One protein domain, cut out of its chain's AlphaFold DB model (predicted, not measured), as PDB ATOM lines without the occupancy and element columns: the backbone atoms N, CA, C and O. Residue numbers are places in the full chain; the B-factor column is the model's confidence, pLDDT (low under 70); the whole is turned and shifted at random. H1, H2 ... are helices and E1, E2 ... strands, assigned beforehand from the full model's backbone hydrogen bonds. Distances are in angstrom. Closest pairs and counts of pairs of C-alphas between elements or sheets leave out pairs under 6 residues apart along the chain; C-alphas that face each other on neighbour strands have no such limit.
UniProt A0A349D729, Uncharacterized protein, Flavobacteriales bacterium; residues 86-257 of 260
ATOM      1  N   PRO A  86     -30.505 -11.764  48.678       93.06
ATOM      2  CA  PRO A  86     -31.343 -10.855  47.889       93.06
ATOM      3  C   PRO A  86     -30.691  -9.491  47.620       93.06
ATOM      4  O   PRO A  86     -30.973  -8.884  46.589       93.06
ATOM      5  N   ILE A  87     -29.829  -8.999  48.514       94.50
ATOM      6  CA  ILE A  87     -29.123  -7.721  48.324       94.50
ATOM      7  C   ILE A  87     -28.118  -7.851  47.180       94.50
ATOM      8  O   ILE A  87     -28.119  -7.030  46.263       94.50
ATOM      9  N   GLU A  88     -27.299  -8.901  47.205       94.94
ATOM     10  CA  GLU A  88     -26.322  -9.185  46.152       94.94
ATOM     11  C   GLU A  88     -27.008  -9.452  44.810       94.94
ATOM     12  O   GLU A  88     -26.564  -8.947  43.778       94.94
ATOM     13  N   PHE A  89     -28.124 -10.192  44.824       96.81
ATOM     14  CA  PHE A  89     -28.926 -10.426  43.627       96.81
ATOM     15  C   PHE A  89     -29.434  -9.118  43.020       96.81
ATOM     16  O   PHE A  89     -29.216  -8.888  41.834       96.81
ATOM     17  N   ASN A  90     -30.073  -8.257  43.817       96.75
ATOM     18  CA  ASN A  90     -30.625  -6.993  43.329       96.75
ATOM     19  C   ASN A  90     -29.523  -6.076  42.791       96.75
ATOM     20  O   ASN A  90     -29.660  -5.551  41.694       96.75
ATOM     21  N   ALA A  91     -28.398  -5.951  43.500       97.44
ATOM     22  CA  ALA A  91     -27.272  -5.141  43.042       97.44
ATOM     23  C   ALA A  91     -26.701  -5.645  41.704       97.44
ATOM     24  O   ALA A  91     -26.425  -4.854  40.799       97.44
ATOM     25  N   ALA A  92     -26.549  -6.966  41.556       97.19
ATOM     26  CA  ALA A  92     -26.097  -7.566  40.307       97.19
ATOM     27  C   ALA A  92     -27.129  -7.386  39.187       97.19
ATOM     28  O   ALA A  92     -26.756  -7.005  38.080       97.19
ATOM     29  N   ARG A  93     -28.414  -7.629  39.463       97.19
ATOM     30  CA  ARG A  93     -29.508  -7.419  38.513       97.19
ATOM     31  C   ARG A  93     -29.519  -5.980  38.018       97.19
ATOM     32  O   ARG A  93     -29.474  -5.782  36.813       97.19
ATOM     33  N   ASP A  94     -29.510  -4.998  38.912       96.62
ATOM     34  CA  ASP A  94     -29.603  -3.582  38.552       96.62
ATOM     35  C   ASP A  94     -28.421  -3.165  37.668       96.62
ATOM     36  O   ASP A  94     -28.619  -2.600  36.593       96.62
ATOM     37  N   LEU A  95     -27.195  -3.551  38.036       96.31
ATOM     38  CA  LEU A  95     -26.006  -3.293  37.219       96.31
ATOM     39  C   LEU A  95     -26.123  -3.887  35.806       96.31
ATOM     40  O   LEU A  95     -25.778  -3.232  34.818       96.31
ATOM     41  N   ARG A  96     -26.578  -5.142  35.701       97.12
ATOM     42  CA  ARG A  96     -26.720  -5.833  34.411       97.12
ATOM     43  C   ARG A  96     -27.848  -5.231  33.575       97.12
ATOM     44  O   ARG A  96     -27.668  -5.031  32.374       97.12
ATOM     45  N   SER A  97     -28.971  -4.910  34.209       97.06
ATOM     46  CA  SER A  97     -30.148  -4.325  33.573       97.06
ATOM     47  C   SER A  97     -29.855  -2.952  32.993       97.06
ATOM     48  O   SER A  97     -30.181  -2.729  31.835       97.06
ATOM     49  N   VAL A  98     -29.168  -2.059  33.712       96.69
ATOM     50  CA  VAL A  98     -28.847  -0.718  33.189       96.69
ATOM     51  C   VAL A  98     -27.975  -0.811  31.921       96.69
ATOM     52  O   VAL A  98     -28.250  -0.140  30.924       96.69
ATOM     53  N   GLN A  99     -26.988  -1.715  31.885       97.06
ATOM     54  CA  GLN A  99     -26.183  -1.944  30.673       97.06
ATOM     55  C   GLN A  99     -26.993  -2.541  29.515       97.06
ATOM     56  O   GLN A  99     -26.777  -2.185  28.354       97.06
ATOM     57  N   ALA A 100     -27.911  -3.465  29.813       97.75
ATOM     58  CA  ALA A 100     -28.791  -4.050  28.810       97.75
ATOM     59  C   ALA A 100     -29.769  -3.006  28.252       97.75
ATOM     60  O   ALA A 100     -29.915  -2.915  27.037       97.75
ATOM     61  N   VAL A 101     -30.358  -2.170  29.112       97.81
ATOM     62  CA  VAL A 101     -31.241  -1.057  28.735       97.81
ATOM     63  C   VAL A 101     -30.522  -0.082  27.811       97.81
ATOM     64  O   VAL A 101     -31.076   0.277  26.777       97.81
ATOM     65  N   GLN A 102     -29.277   0.306  28.114       97.44
ATOM     66  CA  GLN A 102     -28.507   1.177  27.220       97.44
ATOM     67  C   GLN A 102     -28.379   0.574  25.811       97.44
ATOM     68  O   GLN A 102     -28.629   1.259  24.824       97.44
ATOM     69  N   LYS A 103     -28.055  -0.721  25.704       97.81
ATOM     70  CA  LYS A 103     -27.976  -1.415  24.406       97.81
ATOM     71  C   LYS A 103     -29.336  -1.532  23.719       97.81
ATOM     72  O   LYS A 103     -29.409  -1.380  22.506       97.81
ATOM     73  N   LEU A 104     -30.414  -1.772  24.464       97.94
ATOM     74  CA  LEU A 104     -31.773  -1.810  23.915       97.94
ATOM     75  C   LEU A 104     -32.197  -0.438  23.368       97.94
ATOM     76  O   LEU A 104     -32.802  -0.380  22.299       97.94
ATOM     77  N   LYS A 105     -31.820   0.666  24.030       97.25
ATOM     78  CA  LYS A 105     -31.996   2.031  23.501       97.25
ATOM     79  C   LYS A 105     -31.218   2.224  22.197       97.25
ATOM     80  O   LYS A 105     -31.793   2.713  21.226       97.25
ATOM     81  N   ASP A 106     -29.958   1.789  22.158       97.50
ATOM     82  CA  ASP A 106     -29.109   1.859  20.961       97.50
ATOM     83  C   ASP A 106     -29.726   1.054  19.788       97.50
ATOM     84  O   ASP A 106     -29.761   1.523  18.647       97.50
ATOM     85  N   LEU A 107     -30.265  -0.140  20.062       98.06
ATOM     86  CA  LEU A 107     -30.917  -1.014  19.075       98.06
ATOM     87  C   LEU A 107     -32.276  -0.475  18.604       98.06
ATOM     88  O   LEU A 107     -32.616  -0.610  17.427       98.06
ATOM     89  N   ARG A 108     -33.043   0.175  19.487       97.69
ATOM     90  CA  ARG A 108     -34.295   0.858  19.128       97.69
ATOM     91  C   ARG A 108     -34.059   1.941  18.086       97.69
ATOM     92  O   ARG A 108     -34.796   2.003  17.106       97.69
ATOM     93  N   VAL A 109     -33.036   2.772  18.280       96.94
ATOM     94  CA  VAL A 109     -32.690   3.836  17.324       96.94
ATOM     95  C   VAL A 109     -32.388   3.236  15.947       96.94
ATOM     96  O   VAL A 109     -32.896   3.721  14.936       96.94
ATOM     97  N   ALA A 110     -31.654   2.120  15.902       97.25
ATOM     98  CA  ALA A 110     -31.380   1.412  14.656       97.25
ATOM     99  C   ALA A 110     -32.649   0.849  13.988       97.25
ATOM    100  O   ALA A 110     -32.816   1.001  12.779       97.25
ATOM    101  N   GLN A 111     -33.570   0.255  14.754       97.81
ATOM    102  CA  GLN A 111     -34.860  -0.217  14.229       97.81
ATOM    103  C   GLN A 111     -35.701   0.925  13.646       97.81
ATOM    104  O   GLN A 111     -36.286   0.789  12.571       97.81
ATOM    105  N   MET A 112     -35.746   2.074  14.325       96.81
ATOM    106  CA  MET A 112     -36.463   3.255  13.839       96.81
ATOM    107  C   MET A 112     -35.876   3.772  12.523       96.81
ATOM    108  O   MET A 112     -36.630   4.057  11.592       96.81
ATOM    109  N   ALA A 113     -34.548   3.834  12.418       95.56
ATOM    110  CA  ALA A 113     -33.869   4.233  11.190       95.56
ATOM    111  C   ALA A 113     -34.114   3.247  10.038       95.56
ATOM    112  O   ALA A 113     -34.391   3.665   8.911       95.56
ATOM    113  N   TYR A 114     -34.091   1.943  10.326       96.19
ATOM    114  CA  TYR A 114     -34.405   0.914   9.337       96.19
ATOM    115  C   TYR A 114     -35.831   1.080   8.801       96.19
ATOM    116  O   TYR A 114     -36.027   1.165   7.590       96.19
ATOM    117  N   LYS A 115     -36.824   1.253   9.684       95.50
ATOM    118  CA  LYS A 115     -38.215   1.503   9.274       95.50
ATOM    119  C   LYS A 115     -38.384   2.801   8.500       95.50
ATOM    120  O   LYS A 115     -39.143   2.824   7.538       95.50
ATOM    121  N   SER A 116     -37.689   3.867   8.887       93.06
ATOM    122  CA  SER A 116     -37.730   5.139   8.156       93.06
ATOM    123  C   SER A 116     -37.244   4.997   6.710       93.06
ATOM    124  O   SER A 116     -37.677   5.751   5.845       93.06
ATOM    125  N   THR A 117     -36.351   4.041   6.454       90.94
ATOM    126  CA  THR A 117     -35.713   3.833   5.147       90.94
ATOM    127  C   THR A 117     -36.450   2.794   4.307       90.94
ATOM    128  O   THR A 117     -36.676   2.998   3.117       90.94
ATOM    129  N   TYR A 118     -36.857   1.689   4.932       93.94
ATOM    130  CA  TYR A 118     -37.395   0.502   4.260       93.94
ATOM    131  C   TYR A 118     -38.893   0.275   4.498       93.94
ATOM    132  O   TYR A 118     -39.475  -0.646   3.931       93.94
ATOM    133  N   GLY A 119     -39.535   1.080   5.346       94.19
ATOM    134  CA  GLY A 119     -40.964   0.992   5.656       94.19
ATOM    135  C   GLY A 119     -41.364  -0.150   6.598       94.19
ATOM    136  O   GLY A 119     -42.506  -0.174   7.048       94.19
ATOM    137  N   THR A 120     -40.455  -1.063   6.945       96.19
ATOM    138  CA  THR A 120     -40.683  -2.202   7.857       96.19
ATOM    139  C   THR A 120     -39.582  -2.289   8.914       96.19
ATOM    140  O   THR A 120     -38.562  -1.627   8.778       96.19
ATOM    141  N   TYR A 121     -39.779  -3.075   9.972       97.62
ATOM    142  CA  TYR A 121     -38.755  -3.351  10.985       97.62
ATOM    143  C   TYR A 121     -37.983  -4.641  10.676       97.62
ATOM    144  O   TYR A 121     -38.454  -5.518   9.949       97.62
ATOM    145  N   VAL A 122     -36.791  -4.781  11.255       96.81
ATOM    146  CA  VAL A 122     -35.951  -5.970  11.069       96.81
ATOM    147  C   VAL A 122     -36.377  -7.072  12.035       96.81
ATOM    148  O   VAL A 122     -36.479  -6.832  13.234       96.81
ATOM    149  N   LYS A 123     -36.566  -8.293  11.524       95.81
ATOM    150  CA  LYS A 123     -36.924  -9.474  12.335       95.81
ATOM    151  C   LYS A 123     -35.735 -10.158  13.002       95.81
ATOM    152  O   LYS A 123     -35.914 -10.915  13.937       95.81
ATOM    153  N   ASP A 124     -34.531  -9.936  12.494       95.00
ATOM    154  CA  ASP A 124     -33.321 -10.641  12.906       95.00
ATOM    155  C   ASP A 124     -32.229  -9.664  13.362       95.00
ATOM    156  O   ASP A 124     -31.912  -8.680  12.687       95.00
ATOM    157  N   ILE A 125     -31.621  -9.959  14.511       97.06
ATOM    158  CA  ILE A 125     -30.656  -9.061  15.149       97.06
ATOM    159  C   ILE A 125     -29.350  -8.943  14.346       97.06
ATOM    160  O   ILE A 125     -28.728  -7.881  14.324       97.06
ATOM    161  N   ASP A 126     -28.942 -10.004  13.642       96.88
ATOM    162  CA  ASP A 126     -27.732 -10.003  12.814       96.88
ATOM    163  C   ASP A 126     -27.919  -9.166  11.547       96.88
ATOM    164  O   ASP A 126     -27.011  -8.454  11.110       96.88
ATOM    165  N   THR A 127     -29.115  -9.210  10.971       96.44
ATOM    166  CA  THR A 127     -29.507  -8.355   9.848       96.44
ATOM    167  C   THR A 127     -29.513  -6.886  10.260       96.44
ATOM    168  O   THR A 127     -28.988  -6.047   9.527       96.44
ATOM    169  N   LEU A 128     -30.012  -6.574  11.461       96.88
ATOM    170  CA  LEU A 128     -29.972  -5.215  12.000       96.88
ATOM    171  C   LEU A 128     -28.527  -4.735  12.200       96.88
ATOM    172  O   LEU A 128     -28.202  -3.607  11.839       96.88
ATOM    173  N   LEU A 129     -27.630  -5.592  12.701       97.12
ATOM    174  CA  LEU A 129     -26.210  -5.248  12.826       97.12
ATOM    175  C   LEU A 129     -25.565  -4.945  11.468       97.12
ATOM    176  O   LEU A 129     -24.833  -3.964  11.347       97.12
ATOM    177  N   LYS A 130     -25.846  -5.758  10.443       96.38
ATOM    178  CA  LYS A 130     -25.328  -5.527   9.085       96.38
ATOM    179  C   LYS A 130     -25.813  -4.201   8.510       96.38
ATOM    180  O   LYS A 130     -25.013  -3.496   7.903       96.38
ATOM    181  N   PHE A 131     -27.082  -3.859   8.727       95.75
ATOM    182  CA  PHE A 131     -27.630  -2.558   8.347       95.75
ATOM    183  C   PHE A 131     -26.843  -1.415   8.994       95.75
ATOM    184  O   PHE A 131     -26.369  -0.524   8.299       95.75
ATOM    185  N   ILE A 132     -26.618  -1.482  10.309       95.94
ATOM    186  CA  ILE A 132     -25.870  -0.439  11.021       95.94
ATOM    187  C   ILE A 132     -24.437  -0.305  10.478       95.94
ATOM    188  O   ILE A 132     -23.948   0.811  10.321       95.94
ATOM    189  N   GLN A 133     -23.762  -1.427  10.209       94.50
ATOM    190  CA  GLN A 133     -22.341  -1.447   9.846       94.50
ATOM    191  C   GLN A 133     -22.051  -1.085   8.387       94.50
ATOM    192  O   GLN A 133     -21.020  -0.472   8.115       94.50
ATOM    193  N   TYR A 134     -22.899  -1.516   7.452       92.94
ATOM    194  CA  TYR A 134     -22.554  -1.519   6.025       92.94
ATOM    195  C   TYR A 134     -23.484  -0.687   5.153       92.94
ATOM    196  O   TYR A 134     -23.142  -0.433   4.000       92.94
ATOM    197  N   ASP A 135     -24.646  -0.293   5.665       92.69
ATOM    198  CA  ASP A 135     -25.640   0.425   4.877       92.69
ATOM    199  C   ASP A 135     -25.511   1.948   5.047       92.69
ATOM    200  O   ASP A 135     -24.759   2.455   5.892       92.69
ATOM    201  N   SER A 136     -26.242   2.696   4.225       89.50
ATOM    202  CA  SER A 136     -26.222   4.157   4.202       89.50
ATOM    203  C   SER A 136     -27.623   4.755   4.190       89.50
ATOM    204  O   SER A 136     -28.540   4.212   3.578       89.50
ATOM    205  N   LEU A 137     -27.780   5.898   4.855       86.38
ATOM    206  CA  LEU A 137     -29.029   6.648   4.912       86.38
ATOM    207  C   LEU A 137     -28.947   7.907   4.053       86.38
ATOM    208  O   LEU A 137     -27.908   8.577   4.060       86.38
ATOM    209  N   PRO A 138     -30.039   8.275   3.362       81.06
ATOM    210  CA  PRO A 138     -30.146   9.589   2.756       81.06
ATOM    211  C   PRO A 138     -30.276  10.641   3.864       81.06
ATOM    212  O   PRO A 138     -31.272  10.691   4.586       81.06
ATOM    213  N   VAL A 139     -29.268  11.498   3.995       78.69
ATOM    214  CA  VAL A 139     -29.271  12.652   4.896       78.69
ATOM    215  C   VAL A 139     -29.497  13.901   4.055       78.69
ATOM    216  O   VAL A 139     -28.671  14.256   3.212       78.69
ATOM    217  N   VAL A 140     -30.633  14.566   4.274       78.31
ATOM    218  CA  VAL A 140     -30.957  15.827   3.600       78.31
ATOM    219  C   VAL A 140     -30.244  16.962   4.324       78.31
ATOM    220  O   VAL A 140     -30.530  17.241   5.488       78.31
ATOM    221  N   LYS A 141     -29.325  17.632   3.629       75.25
ATOM    222  CA  LYS A 141     -28.614  18.807   4.133       75.25
ATOM    223  C   LYS A 141     -29.144  20.059   3.456       75.25
ATOM    224  O   LYS A 141     -29.260  20.117   2.233       75.25
ATOM    225  N   SER A 142     -29.436  21.073   4.259       74.06
ATOM    226  CA  SER A 142     -29.740  22.413   3.767       74.06
ATOM    227  C   SER A 142     -28.430  23.169   3.553       74.06
ATOM    228  O   SER A 142     -27.679  23.398   4.498       74.06
ATOM    229  N   ILE A 143     -28.144  23.533   2.307       73.00
ATOM    230  CA  ILE A 143     -26.965  24.296   1.900       73.00
ATOM    231  C   ILE A 143     -27.426  25.707   1.543       73.00
ATOM    232  O   ILE A 143     -28.274  25.884   0.669       73.00
ATOM    233  N   GLY A 144     -26.864  26.709   2.216       72.62
ATOM    234  CA  GLY A 144     -27.226  28.115   2.041       72.62
ATOM    235  C   GLY A 144     -27.640  28.771   3.354       72.62
ATOM    236  O   GLY A 144     -27.476  28.198   4.430       72.62
ATOM    237  N   SER A 145     -28.154  29.992   3.271       74.50
ATOM    238  CA  SER A 145     -28.595  30.774   4.428       74.50
ATOM    239  C   SER A 145     -29.965  31.356   4.142       74.50
ATOM    240  O   SER A 145     -30.173  31.897   3.057       74.50
ATOM    241  N   VAL A 146     -30.872  31.287   5.112       78.19
ATOM    242  CA  VAL A 146     -32.176  31.951   5.028       78.19
ATOM    243  C   VAL A 146     -31.958  33.442   5.309       78.19
ATOM    244  O   VAL A 146     -31.517  33.770   6.410       78.19
ATOM    245  N   PRO A 147     -32.200  34.356   4.351       78.25
ATOM    246  CA  PRO A 147     -32.145  35.789   4.627       78.25
ATOM    247  C   PRO A 147     -33.265  36.182   5.599       78.25
ATOM    248  O   PRO A 147     -34.387  35.708   5.441       78.25
ATOM    249  N   ASP A 148     -33.002  37.104   6.532       76.88
ATOM    250  CA  ASP A 148     -33.950  37.530   7.587       76.88
ATOM    251  C   ASP A 148     -35.310  38.042   7.062       76.88
ATOM    252  O   ASP A 148     -36.279  38.164   7.809       76.88
ATOM    253  N   THR A 149     -35.389  38.369   5.771       78.44
ATOM    254  CA  THR A 149     -36.588  38.882   5.099       78.44
ATOM    255  C   THR A 149     -37.471  37.801   4.470       78.44
ATOM    256  O   THR A 149     -38.535  38.140   3.955       78.44
ATOM    257  N   LEU A 150     -37.035  36.537   4.438       77.31
ATOM    258  CA  LEU A 150     -37.714  35.441   3.738       77.31
ATOM    259  C   LEU A 150     -38.037  34.286   4.690       77.31
ATOM    260  O   LEU A 150     -37.299  34.018   5.636       77.31
ATOM    261  N   SER A 151     -39.124  33.563   4.414       81.38
ATOM    262  CA  SER A 151     -39.350  32.254   5.038       81.38
ATOM    263  C   SER A 151     -38.416  31.192   4.439       81.38
ATOM    264  O   SER A 151     -37.910  31.359   3.328       81.38
ATOM    265  N   GLU A 152     -38.210  30.069   5.140       73.94
ATOM    266  CA  GLU A 152     -37.425  28.933   4.621       73.94
ATOM    267  C   GLU A 152     -37.922  28.446   3.252       73.94
ATOM    268  O   GLU A 152     -37.115  28.163   2.369       73.94
ATOM    269  N   GLU A 153     -39.241  28.383   3.057       76.44
ATOM    270  CA  GLU A 153     -39.856  27.955   1.796       76.44
ATOM    271  C   GLU A 153     -39.546  28.938   0.658       76.44
ATOM    272  O   GLU A 153     -39.145  28.524  -0.427       76.44
ATOM    273  N   GLN A 154     -39.633  30.245   0.923       77.56
ATOM    274  CA  GLN A 154     -39.306  31.283  -0.059       77.56
ATOM    275  C   GLN A 154     -37.806  31.327  -0.370       77.56
ATOM    276  O   GLN A 154     -37.420  31.555  -1.516       77.56
ATOM    277  N   ALA A 155     -36.952  31.085   0.626       76.50
ATOM    278  CA  ALA A 155     -35.510  30.971   0.433       76.50
ATOM    279  C   ALA A 155     -35.143  29.734  -0.407       76.50
ATOM    280  O   ALA A 155     -34.201  29.800  -1.199       76.50
ATOM    281  N   LEU A 156     -35.902  28.639  -0.278       78.00
ATOM    282  CA  LEU A 156     -35.752  27.435  -1.096       78.00
ATOM    283  C   LEU A 156     -36.163  27.684  -2.556       78.00
ATOM    284  O   LEU A 156     -35.415  27.352  -3.473       78.00
ATOM    285  N   GLU A 157     -37.314  28.320  -2.782       76.94
ATOM    286  CA  GLU A 157     -37.810  28.652  -4.129       76.94
ATOM    287  C   GLU A 157     -36.920  29.663  -4.863       76.94
ATOM    288  O   GLU A 157     -36.730  29.569  -6.074       76.94
ATOM    289  N   GLN A 158     -36.351  30.628  -4.133       80.81
ATOM    290  CA  GLN A 158     -35.486  31.671  -4.694       80.81
ATOM    291  C   GLN A 158     -34.017  31.234  -4.835       80.81
ATOM    292  O   GLN A 158     -33.186  32.023  -5.283       80.81
ATOM    293  N   GLY A 159     -33.683  29.990  -4.472       75.94
ATOM    294  CA  GLY A 159     -32.338  29.424  -4.620       75.94
ATOM    295  C   GLY A 159     -31.313  29.906  -3.584       75.94
ATOM    296  O   GLY A 159     -30.128  29.611  -3.728       75.94
ATOM    297  N   PHE A 160     -31.742  30.614  -2.533       73.50
ATOM    298  CA  PHE A 160     -30.894  30.961  -1.379       73.50
ATOM    299  C   PHE A 160     -30.640  29.761  -0.461       73.50
ATOM    300  O   PHE A 160     -29.648  29.733   0.271       73.50
ATOM    301  N   LEU A 161     -31.532  28.774  -0.515       71.75
ATOM    302  CA  LEU A 161     -31.462  27.517   0.209       71.75
ATOM    303  C   LEU A 161     -31.597  26.372  -0.802       71.75
ATOM    304  O   LEU A 161     -32.564  26.304  -1.550       71.75
ATOM    305  N   THR A 162     -30.633  25.458  -0.844       74.62
ATOM    306  CA  THR A 162     -30.699  24.237  -1.660       74.62
ATOM    307  C   THR A 162     -30.687  23.031  -0.734       74.62
ATOM    308  O   THR A 162     -29.909  22.990   0.217       74.62
ATOM    309  N   ARG A 163     -31.544  22.040  -0.992       78.75
ATOM    310  CA  ARG A 163     -31.497  20.753  -0.288       78.75
ATOM    311  C   ARG A 163     -30.733  19.756  -1.134       78.75
ATOM    312  O   ARG A 163     -31.194  19.395  -2.213       78.75
ATOM    313  N   ASP A 164     -29.587  19.324  -0.632       76.31
ATOM    314  CA  ASP A 164     -28.829  18.233  -1.229       76.31
ATOM    315  C   ASP A 164     -28.995  16.973  -0.376       76.31
ATOM    316  O   ASP A 164     -29.080  17.042   0.852       76.31
ATOM    317  N   THR A 165     -29.088  15.821  -1.032       80.56
ATOM    318  CA  THR A 165     -29.208  14.528  -0.356       80.56
ATOM    319  C   THR A 165     -27.889  13.797  -0.484       80.56
ATOM    320  O   THR A 165     -27.531  13.316  -1.557       80.56
ATOM    321  N   THR A 166     -27.174  13.682   0.629       82.19
ATOM    322  CA  THR A 166     -25.936  12.904   0.698       82.19
ATOM    323  C   THR A 166     -26.190  11.590   1.409       82.19
ATOM    324  O   THR A 166     -26.952  11.545   2.373       82.19
ATOM    325  N   PHE A 167     -25.529  10.526   0.968       84.88
ATOM    326  CA  PHE A 167     -25.567   9.246   1.665       84.88
ATOM    327  C   PHE A 167     -24.481   9.212   2.735       84.88
ATOM    328  O   PHE A 167     -23.301   9.395   2.435       84.88
ATOM    329  N   GLU A 168     -24.884   8.970   3.977       88.56
ATOM    330  CA  GLU A 168     -23.973   8.774   5.104       88.56
ATOM    331  C   GLU A 168     -24.143   7.370   5.672       88.56
ATOM    332  O   GLU A 168     -25.228   6.795   5.603       88.56
ATOM    333  N   LEU A 169     -23.076   6.803   6.239       91.69
ATOM    334  CA  LEU A 169     -23.154   5.499   6.899       91.69
ATOM    335  C   LEU A 169     -24.196   5.541   8.016       91.69
ATOM    336  O   LEU A 169     -24.181   6.465   8.834       91.69
ATOM    337  N   VAL A 170     -25.049   4.512   8.081       92.25
ATOM    338  CA  VAL A 170     -26.120   4.408   9.088       92.25
ATOM    339  C   VAL A 170     -25.568   4.663  10.483       92.25
ATOM    340  O   VAL A 170     -26.107   5.497  11.202       92.25
ATOM    341  N   GLN A 171     -24.468   3.992  10.845       92.12
ATOM    342  CA  GLN A 171     -23.837   4.144  12.151       92.12
ATOM    343  C   GLN A 171     -23.578   5.617  12.501       92.12
ATOM    344  O   GLN A 171     -23.974   6.053  13.575       92.12
ATOM    345  N   SER A 172     -22.947   6.385  11.613       90.38
ATOM    346  CA  SER A 172     -22.628   7.798  11.861       90.38
ATOM    347  C   SER A 172     -23.869   8.690  11.864       90.38
ATOM    348  O   SER A 172     -23.923   9.646  12.633       90.38
ATOM    349  N   ALA A 173     -24.865   8.363  11.040       90.56
ATOM    350  CA  ALA A 173     -26.094   9.137  10.922       90.56
ATOM    351  C   ALA A 173     -27.005   9.002  12.156       90.56
ATOM    352  O   ALA A 173     -27.638   9.976  12.558       90.56
ATOM    353  N   ILE A 174     -27.083   7.811  12.763       93.25
ATOM    354  CA  ILE A 174     -28.001   7.545  13.888       93.25
ATOM    355  C   ILE A 174     -27.336   7.684  15.262       93.25
ATOM    356  O   ILE A 174     -28.010   7.975  16.247       93.25
ATOM    357  N   TYR A 175     -26.022   7.473  15.340       94.31
ATOM    358  CA  TYR A 175     -25.238   7.559  16.573       94.31
ATOM    359  C   TYR A 175     -24.409   8.844  16.580       94.31
ATOM    360  O   TYR A 175     -23.178   8.816  16.595       94.31
ATOM    361  N   THR A 176     -25.114   9.976  16.550       92.31
ATOM    362  CA  THR A 176     -24.530  11.323  16.550       92.31
ATOM    363  C   THR A 176     -23.772  11.620  17.844       92.31
ATOM    364  O   THR A 176     -23.969  10.967  18.869       92.31
ATOM    365  N   GLU A 177     -22.938  12.662  17.838       91.88
ATOM    366  CA  GLU A 177     -22.229  13.113  19.044       91.88
ATOM    367  C   GLU A 177     -23.186  13.455  20.195       91.88
ATOM    368  O   GLU A 177     -22.924  13.085  21.338       91.88
ATOM    369  N   SER A 178     -24.319  14.098  19.894       92.25
ATOM    370  CA  SER A 178     -25.353  14.403  20.888       92.25
ATOM    371  C   SER A 178     -25.949  13.137  21.497       92.25
ATOM    372  O   SER A 178     -26.043  13.034  22.715       92.25
ATOM    373  N   TYR A 179     -26.273  12.142  20.667       93.06
ATOM    374  CA  TYR A 179     -26.781  10.865  21.149       93.06
ATOM    375  C   TYR A 179     -25.730  10.123  21.987       93.06
ATOM    376  O   TYR A 179     -26.047   9.583  23.042       93.06
ATOM    377  N   MET A 180     -24.461  10.133  21.564       93.88
ATOM    378  CA  MET A 180     -23.357   9.539  22.325       93.88
ATOM    379  C   MET A 180     -23.127  10.228  23.676       93.88
ATOM    380  O   MET A 180     -22.749   9.545  24.626       93.88
ATOM    381  N   ALA A 181     -23.360  11.539  23.777       94.00
ATOM    382  CA  ALA A 181     -23.180  12.307  25.011       94.00
ATOM    383  C   ALA A 181     -24.195  11.944  26.110       94.00
ATOM    384  O   ALA A 181     -23.894  12.098  27.291       94.00
ATOM    385  N   GLU A 182     -25.370  11.434  25.736       92.38
ATOM    386  CA  GLU A 182     -26.407  10.980  26.674       92.38
ATOM    387  C   GLU A 182     -26.175   9.548  27.185       92.38
ATOM    388  O   GLU A 182     -26.888   9.078  28.072       92.38
ATOM    389  N   ARG A 183     -25.194   8.822  26.630       93.50
ATOM    390  CA  ARG A 183     -24.946   7.417  26.982       93.50
ATOM    391  C   ARG A 183     -24.135   7.304  28.263       93.50
ATOM    392  O   ARG A 183     -23.085   7.918  28.418       93.50
ATOM    393  N   GLU A 184     -24.567   6.400  29.134       92.25
ATOM    394  CA  GLU A 184     -23.867   6.113  30.392       92.25
ATOM    395  C   GLU A 184     -22.687   5.141  30.210       92.25
ATOM    396  O   GLU A 184     -21.743   5.136  31.000       92.25
ATOM    397  N   PHE A 185     -22.717   4.316  29.156       94.06
ATOM    398  CA  PHE A 185     -21.718   3.271  28.899       94.06
ATOM    399  C   PHE A 185     -21.029   3.472  27.550       94.06
ATOM    400  O   PHE A 185     -21.669   3.941  26.612       94.06
ATOM    401  N   PRO A 186     -19.764   3.048  27.380       92.69
ATOM    402  CA  PRO A 186     -19.071   3.126  26.094       92.69
ATOM    403  C   PRO A 186     -19.828   2.432  24.952       92.69
ATOM    404  O   PRO A 186     -20.446   1.380  25.138       92.69
ATOM    405  N   PHE A 187     -19.794   3.028  23.757       94.44
ATOM    406  CA  PHE A 187     -20.371   2.422  22.556       94.44
ATOM    407  C   PHE A 187     -19.373   1.441  21.947       94.44
ATOM    408  O   PHE A 187     -18.203   1.768  21.766       94.44
ATOM    409  N   ASP A 188     -19.841   0.244  21.604       94.19
ATOM    410  CA  ASP A 188     -19.058  -0.741  20.862       94.19
ATOM    411  C   ASP A 188     -19.999  -1.509  19.936       94.19
ATOM    412  O   ASP A 188     -20.768  -2.371  20.379       94.19
ATOM    413  N   ILE A 189     -19.932  -1.180  18.645       93.19
ATOM    414  CA  ILE A 189     -20.790  -1.762  17.610       93.19
ATOM    415  C   ILE A 189     -20.648  -3.286  17.534       93.19
ATOM    416  O   ILE A 189     -21.640  -3.994  17.380       93.19
ATOM    417  N   ASN A 190     -19.440  -3.818  17.738       92.31
ATOM    418  CA  ASN A 190     -19.182  -5.257  17.649       92.31
ATOM    419  C   ASN A 190     -19.821  -6.026  18.808       92.31
ATOM    420  O   ASN A 190     -20.037  -7.232  18.716       92.31
ATOM    421  N   LYS A 191     -20.128  -5.327  19.905       95.00
ATOM    422  CA  LYS A 191     -20.783  -5.896  21.082       95.00
ATOM    423  C   LYS A 191     -22.260  -5.535  21.173       95.00
ATOM    424  O   LYS A 191     -22.910  -5.958  22.127       95.00
ATOM    425  N   LEU A 192     -22.788  -4.721  20.260       96.38
ATOM    426  CA  LEU A 192     -24.115  -4.115  20.379       96.38
ATOM    427  C   LEU A 192     -25.222  -5.168  20.522       96.38
ATOM    428  O   LEU A 192     -26.047  -5.061  21.423       96.38
ATOM    429  N   ILE A 193     -25.165  -6.222  19.708       97.44
ATOM    430  CA  ILE A 193     -26.184  -7.280  19.663       97.44
ATOM    431  C   ILE A 193     -26.075  -8.327  20.776       97.44
ATOM    432  O   ILE A 193     -26.915  -9.220  20.846       97.44
ATOM    433  N   TYR A 194     -25.046  -8.258  21.620       98.00
ATOM    434  CA  TYR A 194     -24.826  -9.241  22.677       98.00
ATOM    435  C   TYR A 194     -25.354  -8.738  24.017       98.00
ATOM    436  O   TYR A 194     -25.055  -7.616  24.441       98.00
ATOM    437  N   ILE A 195     -26.092  -9.607  24.704       97.94
ATOM    438  CA  ILE A 195     -26.597  -9.368  26.053       97.94
ATOM    439  C   ILE A 195     -25.389  -9.311  27.000       97.94
ATOM    440  O   ILE A 195     -24.569 -10.240  27.005       97.94
ATOM    441  N   PRO A 196     -25.236  -8.248  27.806       95.62
ATOM    442  CA  PRO A 196     -24.100  -8.126  28.710       95.62
ATOM    443  C   PRO A 196     -24.120  -9.259  29.749       95.62
ATOM    444  O   PRO A 196     -25.180  -9.714  30.164       95.62
ATOM    445  N   PHE A 197     -22.940  -9.735  30.160       94.62
ATOM    446  CA  PHE A 197     -22.759 -10.815  31.150       94.62
ATOM    447  C   PHE A 197     -23.343 -12.195  30.786       94.62
ATOM    448  O   PHE A 197     -23.243 -13.122  31.584       94.62
ATOM    449  N   SER A 198     -23.874 -12.374  29.575       95.06
ATOM    450  CA  SER A 198     -24.504 -13.628  29.134       95.06
ATOM    451  C   SER A 198     -23.533 -14.686  28.585       95.06
ATOM    452  O   SER A 198     -23.946 -15.786  28.225       95.06
ATOM    453  N   GLY A 199     -22.241 -14.357  28.459       93.19
ATOM    454  CA  GLY A 199     -21.257 -15.230  27.808       93.19
ATOM    455  C   GLY A 199     -21.340 -15.245  26.276       93.19
ATOM    456  O   GLY A 199     -20.875 -16.195  25.656       93.19
ATOM    457  N   GLY A 200     -21.911 -14.201  25.662       94.88
ATOM    458  CA  GLY A 200     -21.987 -14.054  24.202       94.88
ATOM    459  C   GLY A 200     -23.339 -14.433  23.597       94.88
ATOM    460  O   GLY A 200     -23.425 -14.660  22.392       94.88
ATOM    461  N   GLN A 201     -24.398 -14.486  24.405       97.25
ATOM    462  CA  GLN A 201     -25.756 -14.657  23.896       97.25
ATOM    463  C   GLN A 201     -26.264 -13.339  23.309       97.25
ATOM    464  O   GLN A 201     -25.889 -12.254  23.761       97.25
ATOM    465  N   LYS A 202     -27.084 -13.434  22.266       98.00
ATOM    466  CA  LYS A 202     -27.606 -12.279  21.531       98.00
ATOM    467  C   LYS A 202     -28.988 -11.886  22.035       98.00
ATOM    468  O   LYS A 202     -29.707 -12.725  22.569       98.00
ATOM    469  N   PHE A 203     -29.360 -10.625  21.829       98.38
ATOM    470  CA  PHE A 203     -30.752 -10.210  21.993       98.38
ATOM    471  C   PHE A 203     -31.642 -10.962  21.000       98.38
ATOM    472  O   PHE A 203     -31.238 -11.229  19.864       98.38
ATOM    473  N   VAL A 204     -32.857 -11.285  21.429       98.12
ATOM    474  CA  VAL A 204     -33.887 -11.852  20.559       98.12
ATOM    475  C   VAL A 204     -34.606 -10.692  19.890       98.12
ATOM    476  O   VAL A 204     -34.983  -9.738  20.561       98.12
ATOM    477  N   CYS A 205     -34.765 -10.757  18.575       97.56
ATOM    478  CA  CYS A 205     -35.448  -9.743  17.787       97.56
ATOM    479  C   CYS A 205     -36.619 -10.407  17.067       97.56
ATOM    480  O   CYS A 205     -36.497 -11.557  16.647       97.56
ATOM    481  N   ASP A 206     -37.724  -9.687  16.928       97.56
ATOM    482  CA  ASP A 206     -38.821 -10.047  16.040       97.56
ATOM    483  C   ASP A 206     -39.472  -8.775  15.486       97.56
ATOM    484  O   ASP A 206     -39.362  -7.689  16.063       97.56
ATOM    485  N   ALA A 207     -40.124  -8.905  14.336       97.69
ATOM    486  CA  ALA A 207     -40.886  -7.838  13.715       97.69
ATOM    487  C   ALA A 207     -42.018  -8.375  12.837       97.69
ATOM    488  O   ALA A 207     -41.980  -9.477  12.274       97.69
ATOM    489  N   GLY A 208     -43.051  -7.559  12.678       96.44
ATOM    490  CA  GLY A 208     -44.228  -7.926  11.913       96.44
ATOM    491  C   GLY A 208     -45.225  -6.791  11.800       96.44
ATOM    492  O   GLY A 208     -44.899  -5.624  11.992       96.44
ATOM    493  N   GLU A 209     -46.458  -7.160  11.489       96.31
ATOM    494  CA  GLU A 209     -47.567  -6.233  11.328       96.31
ATOM    495  C   GLU A 209     -48.716  -6.672  12.221       96.31
ATOM    496  O   GLU A 209     -49.011  -7.863  12.332       96.31
ATOM    497  N   ILE A 210     -49.377  -5.698  12.833       95.50
ATOM    498  CA  ILE A 210     -50.622  -5.906  13.565       95.50
ATOM    499  C   ILE A 210     -51.703  -5.002  12.998       95.50
ATOM    500  O   ILE A 210     -51.443  -3.880  12.561       95.50
ATOM    501  N   GLU A 211     -52.939  -5.479  13.042       94.62
ATOM    502  CA  GLU A 211     -54.092  -4.675  12.673       94.62
ATOM    503  C   GLU A 211     -54.566  -3.860  13.881       94.62
ATOM    504  O   GLU A 211     -54.903  -4.399  14.941       94.62
ATOM    505  N   ARG A 212     -54.602  -2.535  13.732       90.38
ATOM    506  CA  ARG A 212     -55.156  -1.611  14.725       90.38
ATOM    507  C   ARG A 212     -56.135  -0.679  14.038       90.38
ATOM    508  O   ARG A 212     -55.762   0.070  13.144       90.38
ATOM    509  N   ASN A 213     -57.395  -0.717  14.470       89.56
ATOM    510  CA  ASN A 213     -58.469   0.111  13.911       89.56
ATOM    511  C   ASN A 213     -58.571   0.014  12.371       89.56
ATOM    512  O   ASN A 213     -58.785   1.026  11.709       89.56
ATOM    513  N   THR A 214     -58.442  -1.191  11.799       89.88
ATOM    514  CA  THR A 214     -58.476  -1.444  10.336       89.88
ATOM    515  C   THR A 214     -57.252  -0.921   9.565       89.88
ATOM    516  O   THR A 214     -57.253  -0.887   8.337       89.88
ATOM    517  N   VAL A 215     -56.190  -0.502  10.261       92.38
ATOM    518  CA  VAL A 215     -54.914  -0.093   9.658       92.38
ATOM    519  C   VAL A 215     -53.830  -1.089  10.058       92.38
ATOM    520  O   VAL A 215     -53.685  -1.416  11.237       92.38
ATOM    521  N   LEU A 216     -53.062  -1.569   9.078       93.12
ATOM    522  CA  LEU A 216     -51.876  -2.388   9.325       93.12
ATOM    523  C   LEU A 216     -50.736  -1.500   9.821       93.12
ATOM    524  O   LEU A 216     -50.350  -0.533   9.161       93.12
ATOM    525  N   VAL A 217     -50.200  -1.829  10.993       95.12
ATOM    526  CA  VAL A 217     -49.113  -1.090  11.632       95.12
ATOM    527  C   VAL A 217     -47.931  -2.020  11.858       95.12
ATOM    528  O   VAL A 217     -48.068  -3.086  12.454       95.12
ATOM    529  N   GLN A 218     -46.758  -1.584  11.404       96.88
ATOM    530  CA  GLN A 218     -45.494  -2.275  11.646       96.88
ATOM    531  C   GLN A 218     -45.125  -2.212  13.126       96.88
ATOM    532  O   GLN A 218     -45.141  -1.126  13.719       96.88
ATOM    533  N   VAL A 219     -44.712  -3.349  13.668       97.56
ATOM    534  CA  VAL A 219     -44.260  -3.532  15.046       97.56
ATOM    535  C   VAL A 219     -42.951  -4.303  15.099       97.56
ATOM    536  O   VAL A 219     -42.600  -5.028  14.167       97.56
ATOM    537  N   PHE A 220     -42.230  -4.132  16.200       98.38
ATOM    538  CA  PHE A 220     -41.025  -4.886  16.504       98.38
ATOM    539  C   PHE A 220     -40.930  -5.117  18.002       98.38
ATOM    540  O   PHE A 220     -41.485  -4.351  18.790       98.38
ATOM    541  N   GLU A 221     -40.173  -6.131  18.382       98.25
ATOM    542  CA  GLU A 221     -39.751  -6.352  19.754       98.25
ATOM    543  C   GLU A 221     -38.288  -6.785  19.751       98.25
ATOM    544  O   GLU A 221     -37.889  -7.682  19.008       98.25
ATOM    545  N   ILE A 222     -37.480  -6.148  20.596       98.50
ATOM    546  CA  ILE A 222     -36.156  -6.658  20.951       98.50
ATOM    547  C   ILE A 222     -36.168  -6.981  22.434       98.50
ATOM    548  O   ILE A 222     -36.517  -6.141  23.262       98.50
ATOM    549  N   ARG A 223     -35.763  -8.203  22.761       98.06
ATOM    550  CA  ARG A 223     -35.844  -8.786  24.093       98.06
ATOM    551  C   ARG A 223     -34.478  -9.260  24.572       98.06
ATOM    552  O   ARG A 223     -33.750  -9.941  23.849       98.06
ATOM    553  N   ALA A 224     -34.167  -8.956  25.825       98.31
ATOM    554  CA  ALA A 224     -33.140  -9.623  26.610       98.31
ATOM    555  C   ALA A 224     -33.825 -10.594  27.579       98.31
ATOM    556  O   ALA A 224     -34.384 -10.138  28.583       98.31
ATOM    557  N   PRO A 225     -33.810 -11.910  27.304       98.12
ATOM    558  CA  PRO A 225     -34.409 -12.871  28.216       98.12
ATOM    559  C   PRO A 225     -33.706 -12.823  29.573       98.12
ATOM    560  O   PRO A 225     -32.467 -12.813  29.647       98.12
ATOM    561  N   LYS A 226     -34.485 -12.786  30.651       97.38
ATOM    562  CA  LYS A 226     -33.967 -12.651  32.020       97.38
ATOM    563  C   LYS A 226     -33.008 -13.774  32.400       97.38
ATOM    564  O   LYS A 226     -32.030 -13.526  33.100       97.38
ATOM    565  N   GLU A 227     -33.220 -14.984  31.889       97.00
ATOM    566  CA  GLU A 227     -32.357 -16.141  32.140       97.00
ATOM    567  C   GLU A 227     -30.961 -15.946  31.538       97.00
ATOM    568  O   GLU A 227     -29.969 -16.397  32.110       97.00
ATOM    569  N   MET A 228     -30.871 -15.241  30.405       97.50
ATOM    570  CA  MET A 228     -29.606 -14.936  29.733       97.50
ATOM    571  C   MET A 228     -28.900 -13.750  30.392       97.50
ATOM    572  O   MET A 228     -27.691 -13.789  30.623       97.50
ATOM    573  N   LEU A 229     -29.654 -12.696  30.713       97.56
ATOM    574  CA  LEU A 229     -29.129 -11.480  31.333       97.56
ATOM    575  C   LEU A 229     -28.616 -11.744  32.754       97.56
ATOM    576  O   LEU A 229     -27.530 -11.310  33.144       97.56
ATOM    577  N   LEU A 230     -29.386 -12.495  33.536       97.56
ATOM    578  CA  LEU A 230     -29.110 -12.788  34.940       97.56
ATOM    579  C   LEU A 230     -28.428 -14.148  35.124       97.56
ATOM    580  O   LEU A 230     -28.380 -14.676  36.234       97.56
ATOM    581  N   ALA A 231     -27.845 -14.694  34.052       95.56
ATOM    582  CA  ALA A 231     -27.147 -15.970  34.070       95.56
ATOM    583  C   ALA A 231     -26.112 -16.042  35.209       95.56
ATOM    584  O   ALA A 231     -25.322 -15.114  35.434       95.56
ATOM    585  N   GLY A 232     -26.130 -17.156  35.942       93.25
ATOM    586  CA  GLY A 232     -25.255 -17.399  37.092       93.25
ATOM    587  C   GLY A 232     -25.713 -16.772  38.415       93.25
ATOM    588  O   GLY A 232     -25.012 -16.927  39.412       93.25
ATOM    589  N   LEU A 233     -26.859 -16.083  38.454       95.12
ATOM    590  CA  LEU A 233     -27.488 -15.618  39.696       95.12
ATOM    591  C   LEU A 233     -28.502 -16.645  40.241       95.12
ATOM    592  O   LEU A 233     -28.708 -17.714  39.671       95.12
ATOM    593  N   ASN A 234     -29.129 -16.339  41.381       93.50
ATOM    594  CA  ASN A 234     -30.088 -17.232  42.035       93.50
ATOM    595  C   ASN A 234     -31.351 -17.446  41.178       93.50
ATOM    596  O   ASN A 234     -32.191 -16.554  41.076       93.50
ATOM    597  N   GLU A 235     -31.534 -18.653  40.639       94.38
ATOM    598  CA  GLU A 235     -32.650 -19.016  39.747       94.38
ATOM    599  C   GLU A 235     -34.040 -18.701  40.317       94.38
ATOM    600  O   GLU A 235     -34.929 -18.247  39.599       94.38
ATOM    601  N   ARG A 236     -34.245 -18.887  41.629       93.25
ATOM    602  CA  ARG A 236     -35.544 -18.592  42.257       93.25
ATOM    603  C   ARG A 236     -35.877 -17.106  42.213       93.25
ATOM    604  O   ARG A 236     -37.055 -16.760  42.217       93.25
ATOM    605  N   MET A 237     -34.854 -16.256  42.240       94.44
ATOM    606  CA  MET A 237     -35.005 -14.811  42.130       94.44
ATOM    607  C   MET A 237     -35.149 -14.401  40.661       94.44
ATOM    608  O   MET A 237     -36.057 -13.635  40.368       94.44
ATOM    609  N   ILE A 238     -34.390 -15.005  39.735       96.50
ATOM    610  CA  ILE A 238     -34.536 -14.790  38.279       96.50
ATOM    611  C   ILE A 238     -35.974 -15.056  37.818       96.50
ATOM    612  O   ILE A 238     -36.545 -14.257  37.087       96.50
ATOM    613  N   ASN A 239     -36.602 -16.133  38.295       95.44
ATOM    614  CA  ASN A 239     -37.975 -16.485  37.912       95.44
ATOM    615  C   ASN A 239     -39.027 -15.425  38.289       95.44
ATOM    616  O   ASN A 239     -40.142 -15.476  37.773       95.44
ATOM    617  N   ARG A 240     -38.699 -14.501  39.200       95.19
ATOM    618  CA  ARG A 240     -39.574 -13.395  39.620       95.19
ATOM    619  C   ARG A 240     -39.361 -12.120  38.810       95.19
ATOM    620  O   ARG A 240     -40.155 -11.201  38.953       95.19
ATOM    621  N   GLU A 241     -38.297 -12.064  38.019       96.69
ATOM    622  CA  GLU A 241     -37.999 -10.936  37.148       96.69
ATOM    623  C   GLU A 241     -38.750 -11.075  35.820       96.69
ATOM    624  O   GLU A 241     -39.262 -12.148  35.468       96.69
ATOM    625  N   GLU A 242     -38.795  -9.985  35.069       96.56
ATOM    626  CA  GLU A 242     -39.327  -9.940  33.711       96.56
ATOM    627  C   GLU A 242     -38.187  -9.836  32.698       96.56
ATOM    628  O   GLU A 242     -37.069  -9.430  33.027       96.56
ATOM    629  N   ASP A 243     -38.467 -10.228  31.456       97.56
ATOM    630  CA  ASP A 243     -37.544  -9.968  30.356       97.56
ATOM    631  C   ASP A 243     -37.446  -8.456  30.139       97.56
ATOM    632  O   ASP A 243     -38.444  -7.750  30.261       97.56
ATOM    633  N   LEU A 244     -36.272  -7.945  29.766       98.00
ATOM    634  CA  LEU A 244     -36.175  -6.551  29.329       98.00
ATOM    635  C   LEU A 244     -36.534  -6.475  27.853       98.00
ATOM    636  O   LEU A 244     -35.892  -7.126  27.026       98.00
ATOM    637  N   THR A 245     -37.535  -5.673  27.517       97.94
ATOM    638  CA  THR A 245     -38.047  -5.556  26.150       97.94
ATOM    639  C   THR A 245     -38.127  -4.109  25.716       97.94
ATOM    640  O   THR A 245     -38.472  -3.231  26.504       97.94
ATOM    641  N   VAL A 246     -37.868  -3.874  24.434       98.06
ATOM    642  CA  VAL A 246     -38.171  -2.617  23.754       98.06
ATOM    643  C   VAL A 246     -39.041  -2.884  22.539       98.06
ATOM    644  O   VAL A 246     -38.753  -3.783  21.748       98.06
ATOM    645  N   GLY A 247     -40.105  -2.099  22.410       96.88
ATOM    646  CA  GLY A 247     -41.177  -2.382  21.469       96.88
ATOM    647  C   GLY A 247     -42.136  -3.463  21.975       96.88
ATOM    648  O   GLY A 247     -42.093  -3.865  23.137       96.88
ATOM    649  N   SER A 248     -43.050  -3.892  21.112       96.44
ATOM    650  CA  SER A 248     -44.038  -4.931  21.402       96.44
ATOM    651  C   SER A 248     -44.535  -5.554  20.106       96.44
ATOM    652  O   SER A 248     -44.851  -4.838  19.162       96.44
ATOM    653  N   MET A 249     -44.691  -6.878  20.076       95.94
ATOM    654  CA  MET A 249     -45.332  -7.571  18.947       95.94
ATOM    655  C   MET A 249     -46.866  -7.519  18.979       95.94
ATOM    656  O   MET A 249     -47.510  -7.870  17.993       95.94
ATOM    657  N   SER A 250     -47.474  -7.098  20.091       93.88
ATOM    658  CA  SER A 250     -48.933  -7.029  20.247       93.88
ATOM    659  C   SER A 250     -49.492  -5.617  20.092       93.88
ATOM    660  O   SER A 250     -50.679  -5.449  19.812       93.88
ATOM    661  N   GLU A 251     -48.674  -4.586  20.285       93.06
ATOM    662  CA  GLU A 251     -49.094  -3.184  20.284       93.06
ATOM    663  C   GLU A 251     -48.109  -2.306  19.513       93.06
ATOM    664  O   GLU A 251     -46.917  -2.604  19.494       93.06
ATOM    665  N   PRO A 252     -48.569  -1.200  18.897       92.44
ATOM    666  CA  PRO A 252     -47.700  -0.275  18.179       92.44
ATOM    667  C   PRO A 252     -46.920   0.605  19.166       92.44
ATOM    668  O   PRO A 252     -47.130   1.812  19.249       92.44
ATOM    669  N   SER A 253     -46.036  -0.021  19.939       93.88
ATOM    670  CA  SER A 253     -45.168   0.619  20.922       93.88
ATOM    671  C   SER A 253     -43.715   0.536  20.473       93.88
ATOM    672  O   SER A 253     -43.288  -0.446  19.871       93.88
ATOM    673  N   THR A 254     -42.949   1.572  20.799       94.81
ATOM    674  CA  THR A 254     -41.482   1.594  20.657       94.81
ATOM    675  C   THR A 254     -40.786   1.816  22.003       94.81
ATOM    676  O   THR A 254     -39.572   1.998  22.066       94.81
ATOM    677  N   ASN A 255     -41.556   1.807  23.092       96.25
ATOM    678  CA  ASN A 255     -41.055   2.083  24.432       96.25
ATOM    679  C   ASN A 255     -40.440   0.829  25.050       96.25
ATOM    680  O   ASN A 255     -40.769  -0.297  24.669       96.25
ATOM    681  N   GLY A 256     -39.543   1.045  26.007       96.19
ATOM    682  CA  GLY A 256     -39.033  -0.017  26.865       96.19
ATOM    683  C   GLY A 256     -39.966  -0.321  28.034       96.19
ATOM    684  O   GLY A 256     -40.720   0.547  28.472       96.19
ATOM    685  N   ASN A 257     -39.881  -1.528  28.593       96.00
ATOM    686  CA  ASN A 257     -40.644  -1.918  29.786       96.00
ATOM    687  C   ASN A 257     -39.998  -1.496  31.126       96.00
ATOM    688  O   ASN A 257     -40.400  -1.975  32.180       96.00
TER     689      ASN A 257
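Overview. This is residues 86 to 257 of the 260 residues of an uncharacterized protein of Flavobacteriales bacterium (UniProt A0A349D729). One long helix, H1, runs along one face of a small three-stranded sheet, E3 E4 E5, and from the end of H1 at Tyr 118 a ribbon of two strands, E1 and E2, reaches away as an arm with the short helix H3 at its far end. H2 and H4 pack on H1 near the base of that arm, H6 and H7 lie near the other half of H1, and the hairpin of E3 and E4 reaches well beyond the short strand E5. The printed part has 172 residues, with seven named helices and five named strands in the order H1 H2 E1 H3 E2 H4 H5 E3 E4 H6 H7 E5; both sheets are antiparallel, and the class is mixed, helices and strands. The whole is loose, with a radius of gyration of the C-alphas of 20.2 A, and elongated, spanning 69 by 41 by 30 A.

Along the chain. H1, residues 86 to 118, begins with C-alpha 86 at (-31.343, -10.855, 47.889) and measures 45.5 A from first to last C-alpha. H2 is residues 125 to 134, 14.3 A. E1, residues 136 to 144, measures 24.1 A and ends with C-alpha 144 at (-27.226, 28.115, 2.041). H3 is residues 152 to 157, and E2, residues 161 to 169, measures 24.5 A. H4 is residues 170 to 174 and H5 is residues 177 to 181. E3, residues 204 to 212, measures 24.3 A and bends by 50 degrees at residue 209; E4, residues 215 to 224, measures 29.2 A. H6, residues 226 to 229, and H7, residues 235 to 238, are followed by E5, residues 244 to 247, 10.2 A long, whose last C-alpha is at (-41.177, -2.382, 21.469).

Arrangement. H1 is on the sheet E3 E4 E5 at a height over the sheet of 6.4 A, two layers with the helix on one face. It lies over E4 and E5 and runs along the strands, at 19 degrees to E5 on the local plane; the closest C-alphas of H1 and E5 are those of Leu 104 and Val 246, 6.5 A apart. E3 and E4 form a hairpin, with N 208 and O 219 within hydrogen-bond range at 3.0 A. E4 and E5 are antiparallel too, with N 222 and O 246 at 2.9 A. H1 is the hub of the helices. With its residues 110 to 114 alone it touches H2, at a steep tilt of 59 degrees, the same way; the closest C-alphas are those of Ala 110 and Ile 132, 6.9 A apart. H1 only just touches H4, with 3 pairs of C-alphas within 8 A, the closest Val 109 and Ile 174 at 6.9 A, and only just touches H6, also with 3 pairs, the closest Arg 96 and Leu 229 at 6.9 A. H7 is close to H1 but not clearly touching, C-alphas 89 and 237 being closest at 7.6 A. H2 touches H4, with the C-alphas of Ile 132 and Gln 171 5.1 A apart, and only grazes the sheet E3 E4 E5 with residues 125 to 128. E1 and E2 are antiparallel at 154 degrees, with N 139 and O 166 at 2.8 A. The closest C-alphas of H3 and E2 are those of Ala 155 and Leu 161, 5.3 A apart; H3 and H1 are apart, as are H5 and H1. In H2, H3, H4 and H5 every O i to N i+4 pair is within hydrogen-bond range, in H1 28 of 29 are, and H6 and H7 are too short for such a pair.

Size, cuts and confidence. The two C-alphas farthest apart, those of Gln 158 and Arg 236, are 68.8 A apart. The printed part has no cut. The link from H5 to E3, residues 182 to 203, is long. The mean pLDDT of the printed part is 92.2, and no printed residue is under 70; the means of E1, H3 and E2 are 79, 77 and 81.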